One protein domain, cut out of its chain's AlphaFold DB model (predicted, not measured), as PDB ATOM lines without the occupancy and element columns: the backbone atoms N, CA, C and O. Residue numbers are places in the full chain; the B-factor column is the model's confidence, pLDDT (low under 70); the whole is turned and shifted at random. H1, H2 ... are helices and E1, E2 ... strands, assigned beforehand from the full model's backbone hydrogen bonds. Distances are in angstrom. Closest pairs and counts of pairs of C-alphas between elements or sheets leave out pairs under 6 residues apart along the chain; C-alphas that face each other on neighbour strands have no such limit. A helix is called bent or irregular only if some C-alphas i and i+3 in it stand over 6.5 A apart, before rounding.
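This is residues 7 to 154 of the 172 residues of an uncharacterized protein of Rothia dentocariosa (strain ATCC 17931 / CDC X599 / XDIA) (UniProt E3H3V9). A twisted, bent sheet of five strands, E1, E2, E3, E6 and E7, curls round one long helix, H1. Near the end of H1 where H3 meets it, H3 and H5 pack together, with H4 and the small hairpin E4 and E5 close to H5; the turn of the hairpin E2 and E3 lies at the opposite end of the long axis. The printed part has 148 residues, with five named helices and seven named strands in the order H1, H2, H3, E1, E2, E3, E4, E5, H4, E6, E7, H5, and its class is mixed, helices and strands. The large sheet is branched at E3, and the neighbour pairs in both sheets are antiparallel. The whole is compact, with a radius of gyration of the C-alphas of 15.8 A, and elongated, spanning 53 by 28 by 23 A.

H1, residues 7 to 26, is on the branched sheet, which curls round it; its closest C-alphas to E1, residues 68 to 73, are those of Gln 21 and Ala 69, 4.9 A apart. With residues 16 to 23 alone H1 touches H2, residues 30 to 33, closest at the C-alphas of Ala 19 and Tyr 32, 4.9 A. With residues 23 to 26 alone it touches H3, residues 48 to 58, about perpendicular at 76 degrees, closest at the C-alphas of Thr 26 and Arg 58, 5.5 A. In the sheet, E1 and E2, residues 79 to 81, lie on one side of E3, residues 84 to 94, and E6, residues 114 to 126, lies on the other side. N 70 and O 92 of E1 and E3 are within hydrogen-bond range at 2.9 A, as are N 79 and O 86 of the hairpin E2 and E3 at 2.8 A, and N 89 and O 119 of E3 and E6 at 2.8 A. E6 forms a hairpin with E7, residues 129 to 135, with N 122 and O 133 at 2.9 A. E3 bends by 53 degrees at residue 88 and E6 by 60 degrees at residue 118. E4, residues 98 to 100, and E5, residues 105 to 107, form a hairpin, with N 99 and O 106 at 2.9 A. H5, residues 146 to 153, touches H3 at a steep tilt of 43 degrees, the same way, closest at the C-alphas of Ala 53 and Phe 150, 6.4 A. H4, residues 110 to 113, is close to H5 but not clearly touching, with the C-alphas of Lys 112 and Leu 149 6.9 A apart. Every O i to N i+4 pair is within hydrogen-bond range in H1, against 5 of 7 in H3 and 2 of 4 in H5; H2 and H4 are too short for such a pair.

H1 begins at C-alpha 7, at (369.043, 209.741, 296.510), and measures 28.1 A from first to last C-alpha. H2 has four residues and H3 measures 15.9 A. E1 measures 16.4 A, E2 has three residues and E3 measures 30.1 A. E4 and E5 have three residues each, and H4 has four. E6, the longest strand, measures 34.3 A, and its C-alpha 126 is at (379.106, 217.701, 287.103). E7 measures 19.3 A. H5 measures 11.8 A and ends at C-alpha 153, at (348.316, 241.610, 292.193).

The two C-alphas farthest apart are those of Gly 82 and Lys 103, 53.4 A. The printed part has no cut. The link from H2 to H3, residues 34 to 47, is long. The mean pLDDT of the printed part is 82.3; residues 38 to 50 and 137 to 154 are under 70.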
ATOM      1  N   GLN A   7     369.452 208.983 295.325       95.19
ATOM      2  CA  GLN A   7     369.043 209.741 296.510       95.19
ATOM      3  C   GLN A   7     369.516 211.204 296.457       95.19
ATOM      4  O   GLN A   7     368.789 212.110 296.870       95.19
ATOM      5  N   GLY A   8     370.723 211.460 295.941       94.12
ATOM      6  CA  GLY A   8     371.231 212.811 295.702       94.12
ATOM      7  C   GLY A   8     370.336 213.613 294.753       94.12
ATOM      8  O   GLY A   8     369.958 214.746 295.071       94.12
ATOM      9  N   LEU A   9     369.922 212.996 293.643       95.00
ATOM     10  CA  LEU A   9     368.984 213.587 292.689       95.00
ATOM     11  C   LEU A   9     367.591 213.788 293.299       95.00
ATOM     12  O   LEU A   9     367.026 214.870 293.166       95.00
ATOM     13  N   TYR A  10     367.061 212.798 294.022       95.25
ATOM     14  CA  TYR A  10     365.779 212.916 294.722       95.25
ATOM     15  C   TYR A  10     365.765 214.126 295.668       95.25
ATOM     16  O   TYR A  10     364.875 214.973 295.602       95.25
ATOM     17  N   ASN A  11     366.808 214.263 296.493       95.25
ATOM     18  CA  ASN A  11     366.961 215.395 297.408       95.25
ATOM     19  C   ASN A  11     367.090 216.732 296.661       95.25
ATOM     20  O   ASN A  11     366.626 217.759 297.149       95.25
ATOM     21  N   THR A  12     367.703 216.728 295.476       93.56
ATOM     22  CA  THR A  12     367.806 217.916 294.617       93.56
ATOM     23  C   THR A  12     366.434 218.342 294.087       93.56
ATOM     24  O   THR A  12     366.105 219.524 294.133       93.56
ATOM     25  N   ILE A  13     365.601 217.396 293.642       93.75
ATOM     26  CA  ILE A  13     364.224 217.668 293.197       93.75
ATOM     27  C   ILE A  13     363.371 218.185 294.365       93.75
ATOM     28  O   ILE A  13     362.647 219.170 294.210       93.75
ATOM     29  N   ALA A  14     363.499 217.582 295.550       94.00
ATOM     30  CA  ALA A  14     362.821 218.053 296.757       94.00
ATOM     31  C   ALA A  14     363.220 219.497 297.113       94.00
ATOM     32  O   ALA A  14     362.354 220.317 297.419       94.00
ATOM     33  N   TYR A  15     364.510 219.840 296.997       94.12
ATOM     34  CA  TYR A  15     364.989 221.208 297.199       94.12
ATOM     35  C   TYR A  15     364.410 222.189 296.171       94.12
ATOM     36  O   TYR A  15     363.975 223.271 296.554       94.12
ATOM     37  N   ILE A  16     364.339 221.816 294.885       91.12
ATOM     38  CA  ILE A  16     363.690 222.644 293.850       91.12
ATOM     39  C   ILE A  16     362.222 222.913 294.222       91.12
ATOM     40  O   ILE A  16     361.775 224.056 294.137       91.12
ATOM     41  N   SER A  17     361.486 221.890 294.672       92.06
ATOM     42  CA  SER A  17     360.091 222.033 295.119       92.06
ATOM     43  C   SER A  17     359.974 222.982 296.314       92.06
ATOM     44  O   SER A  17     359.168 223.908 296.294       92.06
ATOM     45  N   ALA A  18     360.818 222.811 297.334       94.12
ATOM     46  CA  ALA A  18     360.825 223.673 298.515       94.12
ATOM     47  C   ALA A  18     361.191 225.128 298.174       94.12
ATOM     48  O   ALA A  18     360.563 226.061 298.673       94.12
ATOM     49  N   ALA A  19     362.163 225.335 297.283       92.00
ATOM     50  CA  ALA A  19     362.544 226.656 296.802       92.00
ATOM     51  C   ALA A  19     361.408 227.332 296.020       92.00
ATOM     52  O   ALA A  19     361.156 228.522 296.202       92.00
ATOM     53  N   LEU A  20     360.684 226.570 295.195       88.19
ATOM     54  CA  LEU A  20     359.499 227.043 294.481       88.19
ATOM     55  C   LEU A  20     358.371 227.425 295.452       88.19
ATOM     56  O   LEU A  20     357.743 228.469 295.275       88.19
ATOM     57  N   GLN A  21     358.137 226.636 296.502       92.69
ATOM     58  CA  GLN A  21     357.179 226.989 297.551       92.69
ATOM     59  C   GLN A  21     357.583 228.279 298.268       92.69
ATOM     60  O   GLN A  21     356.772 229.193 298.384       92.69
ATOM     61  N   TYR A  22     358.841 228.385 298.701       93.38
ATOM     62  CA  TYR A  22     359.350 229.572 299.386       93.38
ATOM     63  C   TYR A  22     359.226 230.831 298.522       93.38
ATOM     64  O   TYR A  22     358.790 231.876 299.009       93.38
ATOM     65  N   MET A  23     359.539 230.718 297.230       89.69
ATOM     66  CA  MET A  23     359.371 231.803 296.268       89.69
ATOM     67  C   MET A  23     357.910 232.261 296.173       89.69
ATOM     68  O   MET A  23     357.662 233.460 296.188       89.69
ATOM     69  N   ASN A  24     356.934 231.348 296.130       86.94
ATOM     70  CA  ASN A  24     355.514 231.726 296.081       86.94
ATOM     71  C   ASN A  24     354.963 232.206 297.435       86.94
ATOM     72  O   ASN A  24     354.003 232.965 297.464       86.94
ATOM     73  N   ALA A  25     355.565 231.793 298.551       91.50
ATOM     74  CA  ALA A  25     355.180 232.247 299.887       91.50
ATOM     75  C   ALA A  25     355.711 233.649 300.217       91.50
ATOM     76  O   ALA A  25     355.085 234.381 300.975       91.50
ATOM     77  N   THR A  26     356.883 234.011 299.688       92.19
ATOM     78  CA  THR A  26     357.630 235.200 300.140       92.19
ATOM     79  C   THR A  26     358.012 236.165 299.024       92.19
ATOM     80  O   THR A  26     358.535 237.240 299.296       92.19
ATOM     81  N   GLY A  27     357.858 235.771 297.760       88.62
ATOM     82  CA  GLY A  27     358.426 236.482 296.616       88.62
ATOM     83  C   GLY A  27     359.953 236.426 296.517       88.62
ATOM     84  O   GLY A  27     360.531 236.977 295.583       88.62
ATOM     85  N   ASN A  28     360.654 235.798 297.463       90.25
ATOM     86  CA  ASN A  28     362.107 235.730 297.435       90.25
ATOM     87  C   ASN A  28     362.580 234.545 296.580       90.25
ATOM     88  O   ASN A  28     362.405 233.379 296.934       90.25
ATOM     89  N   THR A  29     363.215 234.862 295.453       87.12
ATOM     90  CA  THR A  29     363.668 233.890 294.449       87.12
ATOM     91  C   THR A  29     365.013 233.252 294.781       87.12
ATOM     92  O   THR A  29     365.388 232.282 294.126       87.12
ATOM     93  N   ARG A  30     365.738 233.737 295.802       90.19
ATOM     94  CA  ARG A  30     367.139 233.370 296.064       90.19
ATOM     95  C   ARG A  30     367.381 231.863 296.072       90.19
ATOM     96  O   ARG A  30     368.278 231.388 295.388       90.19
ATOM     97  N   PHE A  31     366.582 231.095 296.812       90.50
ATOM     98  CA  PHE A  31     366.788 229.645 296.899       90.50
ATOM     99  C   PHE A  31     366.499 228.921 295.584       90.50
ATOM    100  O   PHE A  31     367.106 227.886 295.311       90.50
ATOM    101  N   TYR A  32     365.598 229.466 294.764       87.56
ATOM    102  CA  TYR A  32     365.302 228.932 293.441       87.56
ATOM    103  C   TYR A  32     366.425 229.279 292.455       87.56
ATOM    104  O   TYR A  32     366.886 228.393 291.738       87.56
ATOM    105  N   ASP A  33     366.936 230.512 292.499       85.44
ATOM    106  CA  ASP A  33     368.093 230.984 291.722       85.44
ATOM    107  C   ASP A  33     369.407 230.274 292.116       85.44
ATOM    108  O   ASP A  33     370.320 230.133 291.308       85.44
ATOM    109  N   GLU A  34     369.518 229.784 293.351       87.12
ATOM    110  CA  GLU A  34     370.657 228.975 293.804       87.12
ATOM    111  C   GLU A  34     370.473 227.472 293.511       87.12
ATOM    112  O   GLU A  34     371.428 226.696 293.625       87.12
ATOM    113  N   SER A  35     369.269 227.044 293.117       86.38
ATOM    114  CA  SER A  35     368.930 225.634 292.902       86.38
ATOM    115  C   SER A  35     369.590 225.033 291.652       86.38
ATOM    116  O   SER A  35     370.208 225.709 290.829       86.38
ATOM    117  N   ALA A  36     369.439 223.718 291.479       83.06
ATOM    118  CA  ALA A  36     369.885 223.022 290.273       83.06
ATOM    119  C   ALA A  36     369.101 223.415 289.000       83.06
ATOM    120  O   ALA A  36     369.546 223.072 287.907       83.06
ATOM    121  N   ALA A  37     367.964 224.114 289.135       81.38
ATOM    122  CA  ALA A  37     367.085 224.519 288.034       81.38
ATOM    123  C   ALA A  37     367.351 225.936 287.491       81.38
ATOM    124  O   ALA A  37     366.711 226.353 286.530       81.38
ATOM    125  N   ALA A  38     368.279 226.682 288.097       69.50
ATOM    126  CA  ALA A  38     368.474 228.111 287.849       69.50
ATOM    127  C   ALA A  38     369.203 228.478 286.542       69.50
ATOM    128  O   ALA A  38     369.352 229.659 286.235       69.50
ATOM    129  N   GLU A  39     369.692 227.502 285.776       69.38
ATOM    130  CA  GLU A  39     370.423 227.782 284.536       69.38
ATOM    131  C   GLU A  39     369.509 228.514 283.520       69.38
ATOM    132  O   GLU A  39     368.358 228.104 283.320       69.38
ATOM    133  N   PRO A  40     369.964 229.613 282.884       52.03
ATOM    134  CA  PRO A  40     369.171 230.340 281.892       52.03
ATOM    135  C   PRO A  40     368.669 229.406 280.779       52.03
ATOM    136  O   PRO A  40     369.452 228.706 280.145       52.03
ATOM    137  N   GLY A  41     367.351 229.370 280.551       52.06
ATOM    138  CA  GLY A  41     366.711 228.440 279.606       52.06
ATOM    139  C   GLY A  41     366.367 227.050 280.171       52.06
ATOM    140  O   GLY A  41     365.749 226.248 279.469       52.06
ATOM    141  N   HIS A  42     366.717 226.754 281.430       56.34
ATOM    142  CA  HIS A  42     366.311 225.536 282.152       56.34
ATOM    143  C   HIS A  42     365.150 225.749 283.131       56.34
ATOM    144  O   HIS A  42     364.531 224.769 283.551       56.34
ATOM    145  N   SER A  43     364.824 227.004 283.448       55.38
ATOM    146  CA  SER A  43     363.637 227.363 284.219       55.38
ATOM    147  C   SER A  43     362.538 227.906 283.313       55.38
ATOM    148  O   SER A  43     362.741 228.854 282.559       55.38
ATOM    149  N   VAL A  44     361.347 227.326 283.437       56.44
ATOM    150  CA  VAL A  44     360.111 227.802 282.796       56.44
ATOM    151  C   VAL A  44     359.406 228.899 283.606       56.44
ATOM    152  O   VAL A  44     358.338 229.357 283.218       56.44
ATOM    153  N   MET A  45     359.975 229.314 284.746       56.03
ATOM    154  CA  MET A  45     359.241 230.026 285.800       56.03
ATOM    155  C   MET A  45     359.603 231.512 285.956       56.03
ATOM    156  O   MET A  45     359.238 232.097 286.978       56.03
ATOM    157  N   ARG A  46     360.305 232.130 284.994       56.88
ATOM    158  CA  ARG A  46     360.796 233.514 285.121       56.88
ATOM    159  C   ARG A  46     360.477 234.370 283.890       56.88
ATOM    160  O   ARG A  46     361.289 234.465 282.975       56.88
ATOM    161  N   GLY A  47     359.303 235.002 283.875       57.47
ATOM    162  CA  GLY A  47     358.971 236.096 282.954       57.47
ATOM    163  C   GLY A  47     359.063 237.476 283.622       57.47
ATOM    164  O   GLY A  47     358.969 237.591 284.839       57.47
ATOM    165  N   GLU A  48     359.189 238.559 282.842       52.75
ATOM    166  CA  GLU A  48     359.255 239.944 283.369       52.75
ATOM    167  C   GLU A  48     358.035 240.340 284.220       52.75
ATOM    168  O   GLU A  48     358.142 241.125 285.162       52.75
ATOM    169  N   LYS A  49     356.854 239.787 283.906       56.31
ATOM    170  CA  LYS A  49     355.622 240.030 284.670       56.31
ATOM    171  C   LYS A  49     355.665 239.399 286.068       56.31
ATOM    172  O   LYS A  49     355.012 239.925 286.969       56.31
ATOM    173  N   ASP A  50     356.460 238.345 286.252       68.75
ATOM    174  CA  ASP A  50     356.586 237.632 287.523       68.75
ATOM    175  C   ASP A  50     357.415 238.446 288.534       68.75
ATOM    176  O   ASP A  50     357.077 238.498 289.714       68.75
ATOM    177  N   GLU A  51     358.444 239.178 288.083       75.81
ATOM    178  CA  GLU A  51     359.330 239.944 288.980       75.81
ATOM    179  C   GLU A  51     358.582 241.047 289.745       75.81
ATOM    180  O   GLU A  51     358.829 241.265 290.933       75.81
ATOM    181  N   LYS A  52     357.614 241.719 289.104       78.88
ATOM    182  CA  LYS A  52     356.796 242.731 289.791       78.88
ATOM    183  C   LYS A  52     355.957 242.105 290.908       78.88
ATOM    184  O   LYS A  52     355.903 242.657 292.006       78.88
ATOM    185  N   ALA A  53     355.303 240.977 290.631       79.50
ATOM    186  CA  ALA A  53     354.508 240.255 291.622       79.50
ATOM    187  C   ALA A  53     355.385 239.786 292.791       79.50
ATOM    188  O   ALA A  53     355.047 240.018 293.950       79.50
ATOM    189  N   PHE A  54     356.551 239.208 292.493       84.81
ATOM    190  CA  PHE A  54     357.516 238.782 293.505       84.81
ATOM    191  C   PHE A  54     358.056 239.947 294.341       84.81
ATOM    192  O   PHE A  54     358.222 239.793 295.548       84.81
ATOM    193  N   SER A  55     358.254 241.138 293.765       86.94
ATOM    194  CA  SER A  55     358.610 242.331 294.548       86.94
ATOM    195  C   SER A  55     357.538 242.694 295.575       86.94
ATOM    196  O   SER A  55     357.856 242.866 296.748       86.94
ATOM    197  N   LEU A  56     356.266 242.741 295.164       88.94
ATOM    198  CA  LEU A  56     355.156 243.051 296.070       88.94
ATOM    199  C   LEU A  56     355.012 242.005 297.186       88.94
ATOM    200  O   LEU A  56     354.696 242.360 298.322       88.94
ATOM    201  N   MET A  57     355.278 240.732 296.876       91.25
ATOM    202  CA  MET A  57     355.307 239.652 297.868       91.25
ATOM    203  C   MET A  57     356.460 239.816 298.867       91.25
ATOM    204  O   MET A  57     356.236 239.692 300.069       91.25
ATOM    205  N   ARG A  58     357.668 240.182 298.410       92.81
ATOM    206  CA  ARG A  58     358.815 240.475 299.299       92.81
ATOM    207  C   ARG A  58     358.545 241.649 300.234       92.81
ATOM    208  O   ARG A  58     359.014 241.648 301.367       92.81
ATOM    209  N   GLU A  59     357.794 242.639 299.760       92.75
ATOM    210  CA  GLU A  59     357.346 243.790 300.550       92.75
ATOM    211  C   GLU A  59     356.192 243.444 301.512       92.75
ATOM    212  O   GLU A  59     355.783 244.296 302.299       92.75
ATOM    213  N   GLY A  60     355.642 242.223 301.455       90.94
ATOM    214  CA  GLY A  60     354.501 241.798 302.269       90.94
ATOM    215  C   GLY A  60     353.191 242.507 301.914       90.94
ATOM    216  O   GLY A  60     352.257 242.507 302.708       90.94
ATOM    217  N   ARG A  61     353.115 243.140 300.738       91.06
ATOM    218  CA  ARG A  61     351.931 243.892 300.285       91.06
ATOM    219  C   ARG A  61     350.875 242.997 299.670       91.06
ATOM    220  O   ARG A  61     349.708 243.368 299.625       91.06
ATOM    221  N   VAL A  62     351.311 241.856 299.155       90.06
ATOM    222  CA  VAL A  62     350.452 240.849 298.556       90.06
ATOM    223  C   VAL A  62     350.968 239.464 298.922       90.06
ATOM    224  O   VAL A  62     352.175 239.279 299.049       90.06
ATOM    225  N   TRP A  63     350.081 238.494 299.116       92.44
ATOM    226  CA  TRP A  63     350.475 237.117 299.420       92.44
ATOM    227  C   TRP A  63     349.348 236.134 299.124       92.44
ATOM    228  O   TRP A  63     348.178 236.499 299.005       92.44
ATOM    229  N   PHE A  64     349.719 234.867 299.010       90.50
ATOM    230  CA  PHE A  64     348.792 233.745 298.967       90.50
ATOM    231  C   PHE A  64     348.569 233.194 300.378       90.50
ATOM    232  O   PHE A  64     349.471 233.276 301.206       90.50
ATOM    233  N   ASP A  65     347.393 232.623 300.637       91.50
ATOM    234  CA  ASP A  65     346.994 232.042 301.930       91.50
ATOM    235  C   ASP A  65     348.047 231.076 302.508       91.50
ATOM    236  O   ASP A  65     348.690 231.365 303.517       91.50
ATOM    237  N   ASN A  66     348.278 229.947 301.833       90.62
ATOM    238  CA  ASN A  66     349.284 228.969 302.238       90.62
ATOM    239  C   ASN A  66     349.792 228.202 301.013       90.62
ATOM    240  O   ASN A  66     349.340 227.079 300.757       90.62
ATOM    241  N   PRO A  67     350.687 228.810 300.213       90.62
ATOM    242  CA  PRO A  67     351.134 228.177 298.997       90.62
ATOM    243  C   PRO A  67     351.970 226.927 299.308       90.62
ATOM    244  O   PRO A  67     352.866 226.951 300.155       90.62
ATOM    245  N   ALA A  68     351.711 225.840 298.587       92.88
ATOM    246  CA  ALA A  68     352.418 224.572 298.694       92.88
ATOM    247  C   ALA A  68     352.882 224.102 297.316       92.88
ATOM    248  O   ALA A  68     352.111 224.110 296.358       92.88
ATOM    249  N   ALA A  69     354.135 223.651 297.222       90.81
ATOM    250  CA  ALA A  69     354.673 223.048 296.009       90.81
ATOM    251  C   ALA A  69     355.034 221.589 296.279       90.81
ATOM    252  O   ALA A  69     355.897 221.294 297.106       90.81
ATOM    253  N   THR A  70     354.381 220.676 295.564       91.56
ATOM    254  CA  THR A  70     354.592 219.233 295.705       91.56
ATOM    255  C   THR A  70     355.067 218.637 294.393       91.56
ATOM    256  O   THR A  70     354.458 218.874 293.351       91.56
ATOM    257  N   VAL A  71     356.100 217.796 294.448       92.44
ATOM    258  CA  VAL A  71     356.509 216.937 293.332       92.44
ATOM    259  C   VAL A  71     356.221 215.482 293.684       92.44
ATOM    260  O   VAL A  71     356.693 214.969 294.695       92.44
ATOM    261  N   THR A  72     355.464 214.796 292.832       93.69
ATOM    262  CA  THR A  72     355.247 213.347 292.907       93.69
ATOM    263  C   THR A  72     355.960 212.675 291.744       93.69
ATOM    264  O   THR A  72     355.609 212.918 290.593       93.69
ATOM    265  N   LEU A  73     356.944 211.825 292.029       95.38
ATOM    266  CA  LEU A  73     357.676 211.068 291.011       95.38
ATOM    267  C   LEU A  73     356.860 209.840 290.588       95.38
ATOM    268  O   LEU A  73     356.243 209.186 291.428       95.38
ATOM    269  N   LYS A  74     356.825 209.538 289.286       94.25
ATOM    270  CA  LYS A  74     356.009 208.437 288.740       94.25
ATOM    271  C   LYS A  74     356.592 207.054 289.031       94.25
ATOM    272  O   LYS A  74     355.859 206.072 289.044       94.25
ATOM    273  N   THR A  75     357.902 206.980 289.223       95.62
ATOM    274  CA  THR A  75     358.661 205.743 289.438       95.62
ATOM    275  C   THR A  75     359.558 205.887 290.661       95.62
ATOM    276  O   THR A  75     359.934 207.002 291.027       95.62
ATOM    277  N   SER A  76     359.931 204.762 291.280       94.25
ATOM    278  CA  SER A  76     360.851 204.732 292.428       94.25
ATOM    279  C   SER A  76     362.287 205.120 292.066       94.25
ATOM    280  O   SER A  76     363.024 205.577 292.932       94.25
ATOM    281  N   GLU A  77     362.671 204.963 290.797       95.56
ATOM    282  CA  GLU A  77     364.004 205.284 290.281       95.56
ATOM    283  C   GLU A  77     363.917 206.008 288.924       95.56
ATOM    284  O   GLU A  77     362.953 205.796 288.173       95.56
ATOM    285  N   PRO A  78     364.901 206.866 288.588       97.00
ATOM    286  CA  PRO A  78     364.988 207.527 287.292       97.00
ATOM    287  C   PRO A  78     365.472 206.567 286.197       97.00
ATOM    288  O   PRO A  78     366.177 205.593 286.448       97.00
ATOM    289  N   THR A  79     365.174 206.897 284.942       97.88
ATOM    290  CA  THR A  79     365.833 206.261 283.795       97.88
ATOM    291  C   THR A  79     367.230 206.849 283.621       97.88
ATOM    292  O   THR A  79     367.369 208.063 283.482       97.88
ATOM    293  N   ILE A  80     368.257 206.000 283.582       96.81
ATOM    294  CA  ILE A  80     369.657 206.422 283.445       96.81
ATOM    295  C   ILE A  80     370.175 206.047 282.053       96.81
ATOM    296  O   ILE A  80     370.082 204.893 281.636       96.81
ATOM    297  N   LYS A  81     370.726 207.026 281.329       96.50
ATOM    298  CA  LYS A  81     371.389 206.837 280.028       96.50
ATOM    299  C   LYS A  81     372.710 207.604 280.016       96.50
ATOM    300  O   LYS A  81     372.717 208.832 279.925       96.50
ATOM    301  N   GLY A  82     373.829 206.881 280.111       94.00
ATOM    302  CA  GLY A  82     375.148 207.495 280.296       94.00
ATOM    303  C   GLY A  82     375.182 208.315 281.590       94.00
ATOM    304  O   GLY A  82     374.826 207.806 282.649       94.00
ATOM    305  N   ASP A  83     375.542 209.594 281.492       93.56
ATOM    306  CA  ASP A  83     375.544 210.531 282.626       93.56
ATOM    307  C   ASP A  83     374.210 211.265 282.847       93.56
ATOM    308  O   ASP A  83     374.105 212.102 283.747       93.56
ATOM    309  N   THR A  84     373.188 210.975 282.037       95.44
ATOM    310  CA  THR A  84     371.882 211.642 282.120       95.44
ATOM    311  C   THR A  84     370.882 210.810 282.908       95.44
ATOM    312  O   THR A  84     370.660 209.634 282.613       95.44
ATOM    313  N   TYR A  85     370.243 211.461 283.876       96.94
ATOM    314  CA  TYR A  85     369.177 210.919 284.706       96.94
ATOM    315  C   TYR A  85     367.872 211.603 284.315       96.94
ATOM    316  O   TYR A  85     367.773 212.826 284.391       96.94
ATOM    317  N   THR A  86     366.867 210.829 283.927       96.62
ATOM    318  CA  THR A  86     365.543 211.350 283.578       96.62
ATOM    319  C   THR A  86     364.507 210.797 284.537       96.62
ATOM    320  O   THR A  86     364.347 209.580 284.646       96.62
ATOM    321  N   TRP A  87     363.773 211.682 285.206       96.94
ATOM    322  CA  TRP A  87     362.713 211.306 286.133       96.94
ATOM    323  C   TRP A  87     361.416 212.015 285.780       96.94
ATOM    324  O   TRP A  87     361.341 213.242 285.780       96.94
ATOM    325  N   GLU A  88     360.384 211.241 285.470       95.38
ATOM    326  CA  GLU A  88     359.055 211.794 285.260       95.38
ATOM    327  C   GLU A  88     358.317 211.964 286.584       95.38
ATOM    328  O   GLU A  88     358.381 211.116 287.479       95.38
ATOM    329  N   GLY A  89     357.551 213.041 286.677       91.31
ATOM    330  CA  GLY A  89     356.742 213.358 287.833       91.31
ATOM    331  C   GLY A  89     355.554 214.250 287.504       91.31
ATOM    332  O   GLY A  89     355.241 214.551 286.350       91.31
ATOM    333  N   LYS A  90     354.880 214.669 288.565       89.69
ATOM    334  CA  LYS A  90     353.800 215.645 288.569       89.69
ATOM    335  C   LYS A  90     354.161 216.718 289.584       89.69
ATOM    336  O   LYS A  90     354.370 216.393 290.749       89.69
ATOM    337  N   THR A  91     354.205 217.964 289.141       87.19
ATOM    338  CA  THR A  91     354.351 219.122 290.018       87.19
ATOM    339  C   THR A  91     352.975 219.723 290.246       87.19
ATOM    340  O   THR A  91     352.198 219.889 289.304       87.19
ATOM    341  N   THR A  92     352.665 220.018 291.500       87.62
ATOM    342  CA  THR A  92     351.432 220.682 291.909       87.62
ATOM    343  C   THR A  92     351.785 221.902 292.738       87.62
ATOM    344  O   THR A  92     352.471 221.770 293.750       87.62
ATOM    345  N   LEU A  93     351.307 223.064 292.303       86.62
ATOM    346  CA  LEU A  93     351.243 224.269 293.114       86.62
ATOM    347  C   LEU A  93     349.815 224.421 293.610       86.62
ATOM    348  O   LEU A  93     348.883 224.406 292.814       86.62
ATOM    349  N   ASP A  94     349.654 224.524 294.917       90.00
ATOM    350  CA  ASP A  94     348.420 224.943 295.568       90.00
ATOM    351  C   ASP A  94     348.678 226.340 296.122       90.00
ATOM    352  O   ASP A  94     349.593 226.491 296.918       90.00
ATOM    353  N   TYR A  95     347.931 227.353 295.699       87.12
ATOM    354  CA  TYR A  95     348.050 228.729 296.190       87.12
ATOM    355  C   TYR A  95     347.192 228.991 297.443       87.12
ATOM    356  O   TYR A  95     347.206 230.086 297.996       87.12
ATOM    357  N   GLY A  96     346.445 228.000 297.929       88.25
ATOM    358  CA  GLY A  96     345.539 228.140 299.065       88.25
ATOM    359  C   GLY A  96     344.169 228.706 298.683       88.25
ATOM    360  O   GLY A  96     343.768 228.718 297.519       88.25
ATOM    361  N   THR A  97     343.381 229.094 299.684       89.94
ATOM    362  CA  THR A  97     341.953 229.404 299.478       89.94
ATOM    363  C   THR A  97     341.678 230.851 299.092       89.94
ATOM    364  O   THR A  97     340.633 231.139 298.506       89.94
ATOM    365  N   PHE A  98     342.614 231.755 299.365       86.12
ATOM    366  CA  PHE A  98     342.506 233.166 299.031       86.12
ATOM    367  C   PHE A  98     343.874 233.767 298.703       86.12
ATOM    368  O   PHE A  98     344.931 233.201 298.987       86.12
ATOM    369  N   GLN A  99     343.830 234.952 298.113       88.00
ATOM    370  CA  GLN A  99     344.975 235.796 297.818       88.00
ATOM    371  C   GLN A  99     344.693 237.186 298.375       88.00
ATOM    372  O   GLN A  99     343.609 237.732 298.164       88.00
ATOM    373  N   VAL A 100     345.665 237.766 299.068       89.56
ATOM    374  CA  VAL A 100     345.620 239.165 299.488       89.56
ATOM    375  C   VAL A 100     346.323 239.997 298.428       89.56
ATOM    376  O   VAL A 100     347.504 239.790 298.148       89.56
ATOM    377  N   GLY A 101     345.579 240.902 297.802       87.25
ATOM    378  CA  GLY A 101     346.101 241.936 296.920       87.25
ATOM    379  C   GLY A 101     346.258 243.266 297.657       87.25
ATOM    380  O   GLY A 101     345.880 243.411 298.814       87.25
ATOM    381  N   GLU A 102     346.768 244.282 296.962       84.81
ATOM    382  CA  GLU A 102     347.054 245.587 297.579       84.81
ATOM    383  C   GLU A 102     345.805 246.341 298.066       84.81
ATOM    384  O   GLU A 102     345.916 247.269 298.866       84.81
ATOM    385  N   LYS A 103     344.621 245.995 297.544       85.56
ATOM    386  CA  LYS A 103     343.354 246.683 297.848       85.56
ATOM    387  C   LYS A 103     342.295 245.784 298.465       85.56
ATOM    388  O   LYS A 103     341.442 246.277 299.196       85.56
ATOM    389  N   GLU A 104     342.321 244.497 298.146       87.56
ATOM    390  CA  GLU A 104     341.292 243.550 298.556       87.56
ATOM    391  C   GLU A 104     341.850 242.134 298.678       87.56
ATOM    392  O   GLU A 104     342.894 241.799 298.110       87.56
ATOM    393  N   THR A 105     341.106 241.298 299.395       87.88
ATOM    394  CA  THR A 105     341.338 239.859 299.476       87.88
ATOM    395  C   THR A 105     340.344 239.148 298.571       87.88
ATOM    396  O   THR A 105     339.137 239.353 298.687       87.88
ATOM    397  N   VAL A 106     340.845 238.279 297.697       87.38
ATOM    398  CA  VAL A 106     340.041 237.532 296.729       87.38
ATOM    399  C   VAL A 106     340.067 236.051 297.086       87.38
ATOM    400  O   VAL A 106     341.137 235.461 297.232       87.38
ATOM    401  N   ASN A 107     338.892 235.426 297.182       87.06
ATOM    402  CA  ASN A 107     338.791 233.973 297.316       87.06
ATOM    403  C   ASN A 107     339.119 233.297 295.978       87.06
ATOM    404  O   ASN A 107     338.559 233.645 294.935       87.06
ATOM    405  N   LEU A 108     340.002 232.303 296.009       82.12
ATOM    406  CA  LEU A 108     340.405 231.546 294.831       82.12
ATOM    407  C   LEU A 108     339.420 230.402 294.583       82.12
ATOM    408  O   LEU A 108     339.151 229.570 295.450       82.12
ATOM    409  N   SER A 109     338.892 230.326 293.361       79.75
ATOM    410  CA  SER A 109     338.166 229.136 292.916       79.75
ATOM    411  C   SER A 109     339.126 227.949 292.792       79.75
ATOM    412  O   SER A 109     340.330 228.133 292.619       79.75
ATOM    413  N   LEU A 110     338.605 226.717 292.801       75.00
ATOM    414  CA  LEU A 110     339.429 225.508 292.630       75.00
ATOM    415  C   LEU A 110     340.329 225.563 291.385       75.00
ATOM    416  O   LEU A 110     341.468 225.115 291.442       75.00
ATOM    417  N   ALA A 111     339.845 226.151 290.289       73.06
ATOM    418  CA  ALA A 111     340.616 226.294 289.055       73.06
ATOM    419  C   ALA A 111     341.772 227.302 289.169       73.06
ATOM    420  O   ALA A 111     342.774 227.147 288.491       73.06
ATOM    421  N   LYS A 112     341.648 228.332 290.016       74.88
ATOM    422  CA  LYS A 112     342.725 229.306 290.266       74.88
ATOM    423  C   LYS A 112     343.653 228.865 291.398       74.88
ATOM    424  O   LYS A 112     344.795 229.287 291.452       74.88
ATOM    425  N   ARG A 113     343.167 228.015 292.302       79.75
ATOM    426  CA  ARG A 113     343.929 227.519 293.446       79.75
ATOM    427  C   ARG A 113     345.072 226.592 293.039       79.75
ATOM    428  O   ARG A 113     346.106 226.620 293.693       79.75
ATOM    429  N   TYR A 114     344.892 225.776 292.001       79.25
ATOM    430  CA  TYR A 114     345.862 224.747 291.639       79.25
ATOM    431  C   TYR A 114     346.485 224.969 290.264       79.25
ATOM    432  O   TYR A 114     345.778 225.123 289.274       79.25
ATOM    433  N   GLU A 115     347.805 224.822 290.187       78.62
ATOM    434  CA  GLU A 115     348.503 224.523 288.938       78.62
ATOM    435  C   GLU A 115     349.050 223.103 288.996       78.62
ATOM    436  O   GLU A 115     349.752 222.723 289.936       78.62
ATOM    437  N   VAL A 116     348.741 222.300 287.979       82.38
ATOM    438  CA  VAL A 116     349.201 220.914 287.895       82.38
ATOM    439  C   VAL A 116     349.886 220.686 286.559       82.38
ATOM    440  O   VAL A 116     349.252 220.712 285.508       82.38
ATOM    441  N   ALA A 117     351.181 220.388 286.607       82.50
ATOM    442  CA  ALA A 117     351.980 220.101 285.428       82.50
ATOM    443  C   ALA A 117     352.589 218.700 285.510       82.50
ATOM    444  O   ALA A 117     353.206 218.318 286.509       82.50
ATOM    445  N   GLN A 118     352.467 217.933 284.425       87.19
ATOM    446  CA  GLN A 118     353.376 216.807 284.217       87.19
ATOM    447  C   GLN A 118     354.782 217.388 284.054       87.19
ATOM    448  O   GLN A 118     354.967 218.369 283.345       87.19
ATOM    449  N   THR A 119     355.757 216.839 284.762       87.00
ATOM    450  CA  THR A 119     357.118 217.382 284.802       87.00
ATOM    451  C   THR A 119     358.118 216.296 284.472       87.00
ATOM    452  O   THR A 119     358.002 215.170 284.949       87.00
ATOM    453  N   THR A 120     359.115 216.644 283.669       91.94
ATOM    454  CA  THR A 120     360.271 215.792 283.408       91.94
ATOM    455  C   THR A 120     361.507 216.486 283.951       91.94
ATOM    456  O   THR A 120     361.843 217.595 283.527       91.94
ATOM    457  N   PHE A 121     362.173 215.827 284.893       92.44
ATOM    458  CA  PHE A 121     363.437 216.251 285.473       92.44
ATOM    459  C   PHE A 121     364.565 215.565 284.712       92.44
ATOM    460  O   PHE A 121     364.743 214.354 284.837       92.44
ATOM    461  N   THR A 122     365.317 216.327 283.924       93.81
ATOM    462  CA  THR A 122     366.496 215.828 283.207       93.81
ATOM    463  C   THR A 122     367.733 216.381 283.885       93.81
ATOM    464  O   THR A 122     367.950 217.592 283.878       93.81
ATOM    465  N   ALA A 123     368.532 215.510 284.490       93.31
ATOM    466  CA  ALA A 123     369.637 215.907 285.340       93.31
ATOM    467  C   ALA A 123     370.974 215.295 284.928       93.31
ATOM    468  O   ALA A 123     371.049 214.156 284.468       93.31
ATOM    469  N   VAL A 124     372.036 216.064 285.153       94.00
ATOM    470  CA  VAL A 124     373.432 215.641 285.019       94.00
ATOM    471  C   VAL A 124     374.199 216.061 286.265       94.00
ATOM    472  O   VAL A 124     373.968 217.141 286.816       94.00
ATOM    473  N   HIS A 125     375.120 215.216 286.717       93.38
ATOM    474  CA  HIS A 125     376.006 215.534 287.835       93.38
ATOM    475  C   HIS A 125     377.389 215.903 287.302       93.38
ATOM    476  O   HIS A 125     378.014 215.099 286.608       93.38
ATOM    477  N   ARG A 126     377.835 217.132 287.576       90.44
ATOM    478  CA  ARG A 126     379.106 217.701 287.103       90.44
ATOM    479  C   ARG A 126     379.752 218.487 288.235       90.44
ATOM    480  O   ARG A 126     379.061 219.232 288.925       90.44
ATOM    481  N   ASP A 127     381.053 218.297 288.435       89.00
ATOM    482  CA  ASP A 127     381.865 219.050 289.404       89.00
ATOM    483  C   ASP A 127     381.288 219.065 290.830       89.00
ATOM    484  O   ASP A 127     381.271 220.084 291.517       89.00
ATOM    485  N   GLY A 128     380.760 217.922 291.281       89.00
ATOM    486  CA  GLY A 128     380.177 217.812 292.621       89.00
ATOM    487  C   GLY A 128     378.805 218.478 292.767       89.00
ATOM    488  O   GLY A 128     378.357 218.690 293.890       89.00
ATOM    489  N   ARG A 129     378.122 218.820 291.668       90.12
ATOM    490  CA  ARG A 129     376.814 219.483 291.681       90.12
ATOM    491  C   ARG A 129     375.844 218.841 290.691       90.12
ATOM    492  O   ARG A 129     376.205 218.479 289.572       90.12
ATOM    493  N   TRP A 130     374.579 218.754 291.092       91.88
ATOM    494  CA  TRP A 130     373.487 218.432 290.178       91.88
ATOM    495  C   TRP A 130     373.054 219.663 289.385       91.88
ATOM    496  O   TRP A 130     372.832 220.738 289.943       91.88
ATOM    497  N   TRP A 131     372.866 219.460 288.090       90.56
ATOM    498  CA  TRP A 131     372.195 220.376 287.177       90.56
ATOM    499  C   TRP A 131     370.927 219.694 286.710       90.56
ATOM    500  O   TRP A 131     370.992 218.543 286.286       90.56
ATOM    501  N   CYS A 132     369.782 220.360 286.822       89.38
ATOM    502  CA  CYS A 132     368.492 219.748 286.548       89.38
ATOM    503  C   CYS A 132     367.635 220.682 285.700       89.38
ATOM    504  O   CYS A 132     367.171 221.716 286.171       89.38
ATOM    505  N   LYS A 133     367.392 220.290 284.453       89.50
ATOM    506  CA  LYS A 133     366.398 220.933 283.603       89.50
ATOM    507  C   LYS A 133     365.016 220.414 283.982       89.50
ATOM    508  O   LYS A 133     364.769 219.207 283.918       89.50
ATOM    509  N   VAL A 134     364.110 221.328 284.316       87.00
ATOM    510  CA  VAL A 134     362.705 221.011 284.585       87.00
ATOM    511  C   VAL A 134     361.900 221.341 283.337       87.00
ATOM    512  O   VAL A 134     361.814 222.496 282.932       87.00
ATOM    513  N   SER A 135     361.326 220.321 282.706       84.12
ATOM    514  CA  SER A 135     360.487 220.492 281.517       84.12
ATOM    515  C   SER A 135     359.027 220.249 281.875       84.12
ATOM    516  O   SER A 135     358.699 219.215 282.456       84.12
ATOM    517  N   VAL A 136     358.158 221.185 281.504       77.50
ATOM    518  CA  VAL A 136     356.699 221.017 281.513       77.50
ATOM    519  C   VAL A 136     356.211 220.947 280.064       77.50
ATOM    520  O   VAL A 136     356.779 221.633 279.211       77.50
ATOM    521  N   PRO A 137     355.203 220.125 279.737       66.44
ATOM    522  CA  PRO A 137     354.558 220.200 278.439       66.44
ATOM    523  C   PRO A 137     353.861 221.558 278.289       66.44
ATOM    524  O   PRO A 137     353.361 222.126 279.255       66.44
ATOM    525  N   GLU A 138     353.800 222.048 277.053       54.09
ATOM    526  CA  GLU A 138     353.290 223.377 276.674       54.09
ATOM    527  C   GLU A 138     351.826 223.633 277.088       54.09
ATOM    528  O   GLU A 138     351.397 224.777 277.205       54.09
ATOM    529  N   LYS A 139     351.056 222.572 277.371       50.12
ATOM    530  CA  LYS A 139     349.701 222.654 277.931       50.12
ATOM    531  C   LYS A 139     349.685 222.160 279.373       50.12
ATOM    532  O   LYS A 139     349.703 220.954 279.629       50.12
ATOM    533  N   ILE A 140     349.594 223.101 280.307       53.91
ATOM    534  CA  ILE A 140     349.275 222.826 281.707       53.91
ATOM    535  C   ILE A 140     347.760 222.601 281.788       53.91
ATOM    536  O   ILE A 140     346.972 223.450 281.372       53.91
ATOM    537  N   VAL A 141     347.322 221.436 282.266       46.56
ATOM    538  CA  VAL A 141     345.888 221.136 282.389       46.56
ATOM    539  C   VAL A 141     345.332 221.913 283.580       46.56
ATOM    540  O   VAL A 141     345.693 221.635 284.719       46.56
ATOM    541  N   GLY A 142     344.445 222.873 283.308       47.34
ATOM    542  CA  GLY A 142     343.715 223.619 284.337       47.34
ATOM    543  C   GLY A 142     344.423 224.848 284.902       47.34
ATOM    544  O   GLY A 142     343.855 225.472 285.789       47.34
ATOM    545  N   ALA A 143     345.600 225.229 284.397       44.41
ATOM    546  CA  ALA A 143     346.191 226.507 284.780       44.41
ATOM    547  C   ALA A 143     345.445 227.648 284.062       44.41
ATOM    548  O   ALA A 143     345.388 227.638 282.828       44.41
ATOM    549  N   PRO A 144     344.903 228.649 284.785       47.50
ATOM    550  CA  PRO A 144     344.755 229.977 284.197       47.50
ATOM    551  C   PRO A 144     346.126 230.396 283.644       47.50
ATOM    552  O   PRO A 144     347.148 229.892 284.126       47.50
ATOM    553  N   GLU A 145     346.205 231.296 282.656       52.25
ATOM    554  CA  GLU A 145     347.530 231.825 282.315       52.25
ATOM    555  C   GLU A 145     348.170 232.331 283.612       52.25
ATOM    556  O   GLU A 145     347.526 233.022 284.396       52.25
ATOM    557  N   ARG A 146     349.424 231.970 283.888       51.91
ATOM    558  CA  ARG A 146     350.128 232.411 285.107       51.91
ATOM    559  C   ARG A 146     350.066 233.940 285.273       51.91
ATOM    560  O   ARG A 146     349.988 234.471 286.380       51.91
ATOM    561  N   THR A 147     349.997 234.635 284.137       49.16
ATOM    562  CA  THR A 147     349.693 236.060 284.004       49.16
ATOM    563  C   THR A 147     348.376 236.478 284.670       49.16
ATOM    564  O   THR A 147     348.341 237.540 285.281       49.16
ATOM    565  N   ASP A 148     347.313 235.678 284.575       58.12
ATOM    566  CA  ASP A 148     345.987 235.929 285.151       58.12
ATOM    567  C   ASP A 148     345.974 235.736 286.673       58.12
ATOM    568  O   ASP A 148     345.312 236.491 287.382       58.12
ATOM    569  N   LEU A 149     346.745 234.787 287.205       56.78
ATOM    570  CA  LEU A 149     346.903 234.590 288.652       56.78
ATOM    571  C   LEU A 149     347.588 235.790 289.317       56.78
ATOM    572  O   LEU A 149     347.108 236.341 290.310       56.78
ATOM    573  N   PHE A 150     348.666 236.269 288.701       57.88
ATOM    574  CA  PHE A 150     349.361 237.476 289.138       57.88
ATOM    575  C   PHE A 150     348.693 238.774 288.659       57.88
ATOM    576  O   PHE A 150     349.066 239.857 289.113       57.88
ATOM    577  N   SER A 151     347.672 238.698 287.795       59.38
ATOM    578  CA  SER A 151     346.908 239.875 287.367       59.38
ATOM    579  C   SER A 151     346.163 240.506 288.535       59.38
ATOM    580  O   SER A 151     346.117 241.723 288.624       59.38
ATOM    581  N   HIS A 152     345.689 239.719 289.502       52.66
ATOM    582  CA  HIS A 152     345.033 240.253 290.697       52.66
ATOM    583  C   HIS A 152     346.006 240.963 291.658       52.66
ATOM    584  O   HIS A 152     345.579 241.799 292.450       52.66
ATOM    585  N   PHE A 153     347.324 240.740 291.541       55.41
ATOM    586  CA  PHE A 153     348.316 241.610 292.193       55.41
ATOM    587  C   PHE A 153     348.470 242.962 291.495       55.41
ATOM    588  O   PHE A 153     349.078 243.880 292.036       55.41
ATOM    589  N   ARG A 154     347.932 243.108 290.283       48.91
ATOM    590  CA  ARG A 154     348.001 244.322 289.487       48.91
ATOM    591  C   ARG A 154     346.593 244.716 289.077       48.91
ATOM    592  O   ARG A 154     346.151 244.384 287.987       48.91
TER     593      ARG A 154